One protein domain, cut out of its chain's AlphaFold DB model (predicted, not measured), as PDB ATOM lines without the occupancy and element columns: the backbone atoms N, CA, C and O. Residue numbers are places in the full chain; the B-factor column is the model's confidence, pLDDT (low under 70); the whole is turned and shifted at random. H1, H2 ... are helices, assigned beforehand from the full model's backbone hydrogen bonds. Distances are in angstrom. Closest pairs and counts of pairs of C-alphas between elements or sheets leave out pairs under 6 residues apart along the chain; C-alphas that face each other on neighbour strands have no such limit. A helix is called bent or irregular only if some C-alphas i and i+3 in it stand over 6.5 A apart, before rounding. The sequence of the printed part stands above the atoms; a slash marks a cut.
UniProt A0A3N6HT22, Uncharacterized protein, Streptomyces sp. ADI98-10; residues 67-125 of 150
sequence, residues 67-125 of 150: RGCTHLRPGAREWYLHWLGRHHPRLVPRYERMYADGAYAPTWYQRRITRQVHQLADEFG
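What this domain is: This is residues 67 to 125 of the 150 residues of an uncharacterized protein of Streptomyces sp. ADI98-10 (UniProt A0A3N6HT22). One long helix, H3, extends away from a helical hairpin of two shorter helices, H1 and H2; residues 114 to 125, of which 114 to 123 belong to H3, stick out as a free arm, and the body without them spans 29 by 21 by 19 A. H1 and H2 run side by side and opposite ways, and an unnamed stretch before H1 and another between H2 and H3 lie at the hairpin's end away from its turn. The printed part has 59 residues with three named helices, in the order H1, H2, H3, and no named strand; the class is all helix. The whole is loose, with a radius of gyration of the C-alphas of 13.4 A, and elongated, spanning 38 by 23 by 18 A.

Where its parts are: H3, the longest helix, holds residues 107 to 123 and measures 24.3 A from first to last C-alpha, from C-alpha 107 at (166.995, 159.765, 195.894) to C-alpha 123 at (147.544, 171.948, 187.954). H2 holds residues 89 to 98 and measures 15.0 A. H2 is irregular: C-alphas 90 and 93 are 7.1 A apart. H1 holds residues 76 to 87 and measures 16.3 A, beginning with C-alpha 76 at (177.356, 159.569, 178.738).

How they stand to each other: H3 touches no helix: H2 and H3 are apart, and so are H1 and H3. A short link of 8 residues joins H2 to H3. H1 and H2 form a helical hairpin over a tight link of one residue, His 88. They touch, with 7 pairs of C-alphas within 8 A, and H1 does so with residues 81 to 85 alone. Their closest C-alphas, those of Leu 84 and Val 92, are 5.9 A apart. Their lines stand at a shallow tilt of 27 degrees, and they run opposite ways. In H1 and H3 every O i to N i+4 pair is within hydrogen-bond range; in H2 4 of 6 are.

The domain as a whole: The two C-alphas farthest apart are those of Gly 75 and Gly 125, at 38.5 A, while the first and last printed C-alphas, those of Arg 67 and Gly 125, are 23.2 A apart. Without residues 114 to 125, which stand free, the body has 47 residues, spans 29 by 21 by 19 A and has a radius of gyration of 10.4 A. The printed part has no cut, and no link between its helices is long. The mean pLDDT of the printed part is 78.7; residues 67 to 70, residue 120 and residue 123 are under 70.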
ATOM      1  N   ARG A  67     163.515 158.354 181.429       47.22
ATOM      2  CA  ARG A  67     164.487 158.217 180.333       47.22
ATOM      3  C   ARG A  67     165.538 159.327 180.442       47.22
ATOM      4  O   ARG A  67     165.368 160.414 179.909       47.22
ATOM      5  N   GLY A  68     166.605 159.054 181.195       52.59
ATOM      6  CA  GLY A  68     167.861 159.825 181.190       52.59
ATOM      7  C   GLY A  68     167.953 161.027 182.140       52.59
ATOM      8  O   GLY A  68     169.056 161.467 182.440       52.59
ATOM      9  N   CYS A  69     166.846 161.530 182.695       57.91
ATOM     10  CA  CYS A  69     166.882 162.728 183.555       57.91
ATOM     11  C   CYS A  69     167.520 162.495 184.938       57.91
ATOM     12  O   CYS A  69     167.985 163.439 185.576       57.91
ATOM     13  N   THR A  70     167.528 161.251 185.420       63.50
ATOM     14  CA  THR A  70     168.103 160.863 186.720       63.50
ATOM     15  C   THR A  70     169.158 159.774 186.594       63.50
ATOM     16  O   THR A  70     169.674 159.331 187.613       63.50
ATOM     17  N   HIS A  71     169.494 159.347 185.376       73.94
ATOM     18  CA  HIS A  71     170.434 158.260 185.126       73.94
ATOM     19  C   HIS A  71     171.438 158.687 184.058       73.94
ATOM     20  O   HIS A  71     171.096 158.828 182.886       73.94
ATOM     21  N   LEU A  72     172.675 158.889 184.485       78.19
ATOM     22  CA  LEU A  72     173.799 159.337 183.689       78.19
ATOM     23  C   LEU A  72     174.876 158.246 183.722       78.19
ATOM     24  O   LEU A  72     175.685 158.170 184.645       78.19
ATOM     25  N   ARG A  73     174.820 157.336 182.745       78.19
ATOM     26  CA  ARG A  73     175.732 156.183 182.673       78.19
ATOM     27  C   ARG A  73     177.174 156.633 182.391       78.19
ATOM     28  O   ARG A  73     177.356 157.659 181.731       78.19
ATOM     29  N   PRO A  74     178.183 155.845 182.805       73.50
ATOM     30  CA  PRO A  74     179.546 155.994 182.294       73.50
ATOM     31  C   PRO A  74     179.555 156.017 180.756       73.50
ATOM     32  O   PRO A  74     178.748 155.334 180.119       73.50
ATOM     33  N   GLY A  75     180.410 156.839 180.162       75.44
ATOM     34  CA  GLY A  75     180.416 157.227 178.747       75.44
ATOM     35  C   GLY A  75     179.527 158.443 178.447       75.44
ATOM     36  O   GLY A  75     179.962 159.400 177.807       75.44
ATOM     37  N   ALA A  76     178.278 158.442 178.926       78.31
ATOM     38  CA  ALA A  76     177.356 159.569 178.738       78.31
ATOM     39  C   ALA A  76     177.621 160.716 179.730       78.31
ATOM     40  O   ALA A  76     177.368 161.881 179.418       78.31
ATOM     41  N   ARG A  77     178.131 160.396 180.926       81.88
ATOM     42  CA  ARG A  77     178.460 161.369 181.976       81.88
ATOM     43  C   ARG A  77     179.559 162.324 181.548       81.88
ATOM     44  O   ARG A  77     179.420 163.530 181.715       81.88
ATOM     45  N   GLU A  78     180.635 161.775 181.019       83.31
ATOM     46  CA  GLU A  78     181.835 162.474 180.589       83.31
ATOM     47  C   GLU A  78     181.481 163.425 179.446       83.31
ATOM     48  O   GLU A  78     181.801 164.611 179.512       83.31
ATOM     49  N   TRP A  79     180.701 162.938 178.473       78.44
ATOM     50  CA  TRP A  79     180.143 163.765 177.404       78.44
ATOM     51  C   TRP A  79     179.306 164.918 177.957       78.44
ATOM     52  O   TRP A  79     179.520 166.080 177.616       78.44
ATOM     53  N   TYR A  80     178.355 164.606 178.834       80.12
ATOM     54  CA  TYR A  80     177.402 165.596 179.310       80.12
ATOM     55  C   TYR A  80     178.066 166.666 180.177       80.12
ATOM     56  O   TYR A  80     177.751 167.847 180.046       80.12
ATOM     57  N   LEU A  81     179.024 166.283 181.024       86.12
ATOM     58  CA  LEU A  81     179.817 167.228 181.806       86.12
ATOM     59  C   LEU A  81     180.724 168.084 180.911       86.12
ATOM     60  O   LEU A  81     180.835 169.285 181.153       86.12
ATOM     61  N   HIS A  82     181.300 167.519 179.846       85.06
ATOM     62  CA  HIS A  82     182.068 168.281 178.859       85.06
ATOM     63  C   HIS A  82     181.194 169.310 178.120       85.06
ATOM     64  O   HIS A  82     181.548 170.489 178.028       85.06
ATOM     65  N   TRP A  83     180.016 168.897 177.649       86.19
ATOM     66  CA  TRP A  83     179.042 169.790 177.022       86.19
ATOM     67  C   TRP A  83     178.561 170.883 177.991       86.19
ATOM     68  O   TRP A  83     178.525 172.062 177.625       86.19
ATOM     69  N   LEU A  84     178.273 170.524 179.250       84.81
ATOM     70  CA  LEU A  84     177.939 171.487 180.302       84.81
ATOM     71  C   LEU A  84     179.075 172.483 180.526       84.81
ATOM     72  O   LEU A  84     178.797 173.667 180.671       84.81
ATOM     73  N   GLY A  85     180.334 172.047 180.502       86.38
ATOM     74  CA  GLY A  85     181.491 172.936 180.606       86.38
ATOM     75  C   GLY A  85     181.517 174.009 179.519       86.38
ATOM     76  O   GLY A  85     181.793 175.170 179.815       86.38
ATOM     77  N   ARG A  86     181.156 173.652 178.281       84.19
ATOM     78  CA  ARG A  86     181.157 174.576 177.136       84.19
ATOM     79  C   ARG A  86     179.957 175.528 177.125       84.19
ATOM     80  O   ARG A  86     180.124 176.707 176.834       84.19
ATOM     81  N   HIS A  87     178.755 175.037 177.421       81.31
ATOM     82  CA  HIS A  87     177.519 175.809 177.216       81.31
ATOM     83  C   HIS A  87     176.888 176.338 178.507       81.31
ATOM     84  O   HIS A  87     176.216 177.372 178.500       81.31
ATOM     85  N   HIS A  88     177.100 175.655 179.631       75.56
ATOM     86  CA  HIS A  88     176.506 175.995 180.922       75.56
ATOM     87  C   HIS A  88     177.485 175.757 182.087       75.56
ATOM     88  O   HIS A  88     177.149 175.023 183.023       75.56
ATOM     89  N   PRO A  89     178.671 176.400 182.089       86.38
ATOM     90  CA  PRO A  89     179.759 176.087 183.026       86.38
ATOM     91  C   PRO A  89     179.332 176.179 184.497       86.38
ATOM     92  O   PRO A  89     179.729 175.366 185.327       86.38
ATOM     93  N   ARG A  90     178.412 177.102 184.810       85.56
ATOM     94  CA  ARG A  90     177.809 177.263 186.146       85.56
ATOM     95  C   ARG A  90     177.118 176.009 186.702       85.56
ATOM     96  O   ARG A  90     176.872 175.929 187.903       85.56
ATOM     97  N   LEU A  91     176.740 175.057 185.849       85.44
ATOM     98  CA  LEU A  91     176.057 173.827 186.248       85.44
ATOM     99  C   LEU A  91     177.025 172.670 186.516       85.44
ATOM    100  O   LEU A  91     176.644 171.753 187.242       85.44
ATOM    101  N   VAL A  92     178.257 172.714 186.000       88.44
ATOM    102  CA  VAL A  92     179.224 171.607 186.109       88.44
ATOM    103  C   VAL A  92     179.449 171.176 187.562       88.44
ATOM    104  O   VAL A  92     179.162 170.013 187.861       88.44
ATOM    105  N   PRO A  93     179.774 172.077 188.517       88.12
ATOM    106  CA  PRO A  93     180.045 171.655 189.894       88.12
ATOM    107  C   PRO A  93     178.828 171.013 190.566       88.12
ATOM    108  O   PRO A  93     178.944 170.170 191.454       88.12
ATOM    109  N   ARG A  94     177.620 171.424 190.162       86.38
ATOM    110  CA  ARG A  94     176.378 170.853 190.684       86.38
ATOM    111  C   ARG A  94     176.169 169.433 190.169       86.38
ATOM    112  O   ARG A  94     175.760 168.579 190.950       86.38
ATOM    113  N   TYR A  95     176.409 169.193 188.883       87.75
ATOM    114  CA  TYR A  95     176.237 167.876 188.276       87.75
ATOM    115  C   TYR A  95     177.325 166.895 188.710       87.75
ATOM    116  O   TYR A  95     177.007 165.747 189.003       87.75
ATOM    117  N   GLU A  96     178.572 167.341 188.856       89.56
ATOM    118  CA  GLU A  96     179.649 166.515 189.411       89.56
ATOM    119  C   GLU A  96     179.305 166.007 190.810       89.56
ATOM    120  O   GLU A  96     179.385 164.805 191.049       89.56
ATOM    121  N   ARG A  97     178.827 166.892 191.698       89.50
ATOM    122  CA  ARG A  97     178.348 166.500 193.032       89.50
ATOM    123  C   ARG A  97     177.129 165.586 192.977       89.50
ATOM    124  O   ARG A  97     177.015 164.671 193.779       89.50
ATOM    125  N   MET A  98     176.200 165.841 192.057       84.75
ATOM    126  CA  MET A  98     174.967 165.060 191.943       84.75
ATOM    127  C   MET A  98     175.223 163.615 191.502       84.75
ATOM    128  O   MET A  98     174.485 162.731 191.914       84.75
ATOM    129  N   TYR A  99     176.254 163.371 190.694       86.88
ATOM    130  CA  TYR A  99     176.576 162.048 190.150       86.88
ATOM    131  C   TYR A  99     177.905 161.489 190.684       86.88
ATOM    132  O   TYR A  99     178.489 160.595 190.074       86.88
ATOM    133  N   ALA A 100     178.410 162.011 191.807       86.69
ATOM    134  CA  ALA A 100     179.667 161.563 192.407       86.69
ATOM    135  C   ALA A 100     179.628 160.069 192.774       86.69
ATOM    136  O   ALA A 100     180.554 159.336 192.438       86.69
ATOM    137  N   ASP A 101     178.514 159.619 193.356       83.81
ATOM    138  CA  ASP A 101     178.369 158.277 193.935       83.81
ATOM    139  C   ASP A 101     177.785 157.237 192.963       83.81
ATOM    140  O   ASP A 101     177.481 156.108 193.350       83.81
ATOM    141  N   GLY A 102     177.597 157.597 191.689       84.94
ATOM    142  CA  GLY A 102     177.180 156.650 190.662       84.94
ATOM    143  C   GLY A 102     176.347 157.247 189.537       84.94
ATOM    144  O   GLY A 102     176.183 158.455 189.390       84.94
ATOM    145  N   ALA A 103     175.802 156.349 188.718       82.00
ATOM    146  CA  ALA A 103     175.050 156.728 187.531       82.00
ATOM    147  C   ALA A 103     173.680 157.340 187.864       82.00
ATOM    148  O   ALA A 103     173.110 158.046 187.040       82.00
ATOM    149  N   TYR A 104     173.127 157.090 189.050       81.06
ATOM    150  CA  TYR A 104     171.832 157.636 189.439       81.06
ATOM    151  C   TYR A 104     171.979 158.936 190.226       81.06
ATOM    152  O   TYR A 104     172.802 159.037 191.129       81.06
ATOM    153  N   ALA A 105     171.108 159.901 189.937       81.81
ATOM    154  CA  ALA A 105     170.942 161.076 190.773       81.81
ATOM    155  C   ALA A 105     170.435 160.659 192.169       81.81
ATOM    156  O   ALA A 105     169.700 159.669 192.283       81.81
ATOM    157  N   PRO A 106     170.728 161.425 193.231       82.56
ATOM    158  CA  PRO A 106     170.375 161.043 194.588       82.56
ATOM    159  C   PRO A 106     168.859 160.924 194.766       82.56
ATOM    160  O   PRO A 106     168.076 161.642 194.136       82.56
ATOM    161  N   THR A 107     168.423 160.059 195.678       83.94
ATOM    162  CA  THR A 107     166.995 159.765 195.894       83.94
ATOM    163  C   THR A 107     166.172 161.006 196.255       83.94
ATOM    164  O   THR A 107     165.021 161.120 195.831       83.94
ATOM    165  N   TRP A 108     166.752 161.981 196.966       82.88
ATOM    166  CA  TRP A 108     166.098 163.265 197.250       82.88
ATOM    167  C   TRP A 108     165.768 164.040 195.967       82.88
ATOM    168  O   TRP A 108     164.700 164.649 195.868       82.88
ATOM    169  N   TYR A 109     166.650 163.990 194.965       79.88
ATOM    170  CA  TYR A 109     166.469 164.683 193.694       79.88
ATOM    171  C   TYR A 109     165.362 164.012 192.890       79.88
ATOM    172  O   TYR A 109     164.454 164.694 192.421       79.88
ATOM    173  N   GLN A 110     165.384 162.679 192.828       79.19
ATOM    174  CA  GLN A 110     164.332 161.889 192.188       79.19
ATOM    175  C   GLN A 110     162.960 162.206 192.800       79.19
ATOM    176  O   GLN A 110     162.050 162.605 192.080       79.19
ATOM    177  N   ARG A 111     162.834 162.157 194.136       80.75
ATOM    178  CA  ARG A 111     161.583 162.479 194.851       80.75
ATOM    179  C   ARG A 111     161.094 163.900 194.582       80.75
ATOM    180  O   ARG A 111     159.893 164.112 194.441       80.75
ATOM    181  N   ARG A 112     162.007 164.874 194.520       80.38
ATOM    182  CA  ARG A 112     161.673 166.272 194.218       80.38
ATOM    183  C   ARG A 112     161.097 166.413 192.811       80.38
ATOM    184  O   ARG A 112     160.068 167.062 192.657       80.38
ATOM    185  N   ILE A 113     161.725 165.784 191.815       73.56
ATOM    186  CA  ILE A 113     161.229 165.779 190.433       73.56
ATOM    187  C   ILE A 113     159.873 165.076 190.354       73.56
ATOM    188  O   ILE A 113     158.939 165.641 189.798       73.56
ATOM    189  N   THR A 114     159.720 163.902 190.975       74.69
ATOM    190  CA  THR A 114     158.435 163.189 191.035       74.69
ATOM    191  C   THR A 114     157.335 164.064 191.635       74.69
ATOM    192  O   THR A 114     156.254 164.162 191.066       74.69
ATOM    193  N   ARG A 115     157.611 164.762 192.742       76.75
ATOM    194  CA  ARG A 115     156.649 165.686 193.361       76.75
ATOM    195  C   ARG A 115     156.264 166.826 192.424       76.75
ATOM    196  O   ARG A 115     155.085 167.127 192.308       76.75
ATOM    197  N   GLN A 116     157.241 167.442 191.765       72.06
ATOM    198  CA  GLN A 116     156.990 168.540 190.835       72.06
ATOM    199  C   GLN A 116     156.146 168.081 189.640       72.06
ATOM    200  O   GLN A 116     155.242 168.790 189.216       72.06
ATOM    201  N   VAL A 117     156.393 166.869 189.137       73.69
ATOM    202  CA  VAL A 117     155.567 166.252 188.093       73.69
ATOM    203  C   VAL A 117     154.134 166.047 188.580       73.69
ATOM    204  O   VAL A 117     153.217 166.376 187.839       73.69
ATOM    205  N   HIS A 118     153.924 165.563 189.808       73.06
ATOM    206  CA  HIS A 118     152.578 165.434 190.374       73.06
ATOM    207  C   HIS A 118     151.876 166.785 190.537       73.06
ATOM    208  O   HIS A 118     150.730 166.908 190.134       73.06
ATOM    209  N   GLN A 119     152.569 167.809 191.038       71.50
ATOM    210  CA  GLN A 119     151.998 169.155 191.176       71.50
ATOM    211  C   GLN A 119     151.546 169.729 189.831       71.50
ATOM    212  O   GLN A 119     150.440 170.245 189.725       71.50
ATOM    213  N   LEU A 120     152.379 169.593 188.796       68.50
ATOM    214  CA  LEU A 120     152.019 170.013 187.442       68.50
ATOM    215  C   LEU A 120     150.870 169.165 186.888       68.50
ATOM    216  O   LEU A 120     149.981 169.679 186.222       68.50
ATOM    217  N   ALA A 121     150.876 167.861 187.153       71.25
ATOM    218  CA  ALA A 121     149.798 166.984 186.731       71.25
ATOM    219  C   ALA A 121     148.457 167.420 187.345       71.25
ATOM    220  O   ALA A 121     147.472 167.514 186.620       71.25
ATOM    221  N   ASP A 122     148.436 167.782 188.627       72.56
ATOM    222  CA  ASP A 122     147.247 168.315 189.295       72.56
ATOM    223  C   ASP A 122     146.830 169.680 188.714       72.56
ATOM    224  O   ASP A 122     145.665 169.864 188.364       72.56
ATOM    225  N   GLU A 123     147.779 170.611 188.533       68.56
ATOM    226  CA  GLU A 123     147.544 171.948 187.954       68.56
ATOM    227  C   GLU A 123     146.913 171.878 186.556       68.56
ATOM    228  O   GLU A 123     145.991 172.628 186.240       68.56
ATOM    229  N   PHE A 124     147.384 170.949 185.722       71.62
ATOM    230  CA  PHE A 124     146.914 170.783 184.347       71.62
ATOM    231  C   PHE A 124     145.788 169.745 184.200       71.62
ATOM    232  O   PHE A 124     145.420 169.410 183.071       71.62
ATOM    233  N   GLY A 125     145.234 169.220 185.299       71.75
ATOM    234  CA  GLY A 125     144.138 168.241 185.267       71.75
ATOM    235  C   GLY A 125     144.523 166.880 184.666       71.75
ATOM    236  O   GLY A 125     143.674 166.143 184.167       71.75
TER     237      GLY A 125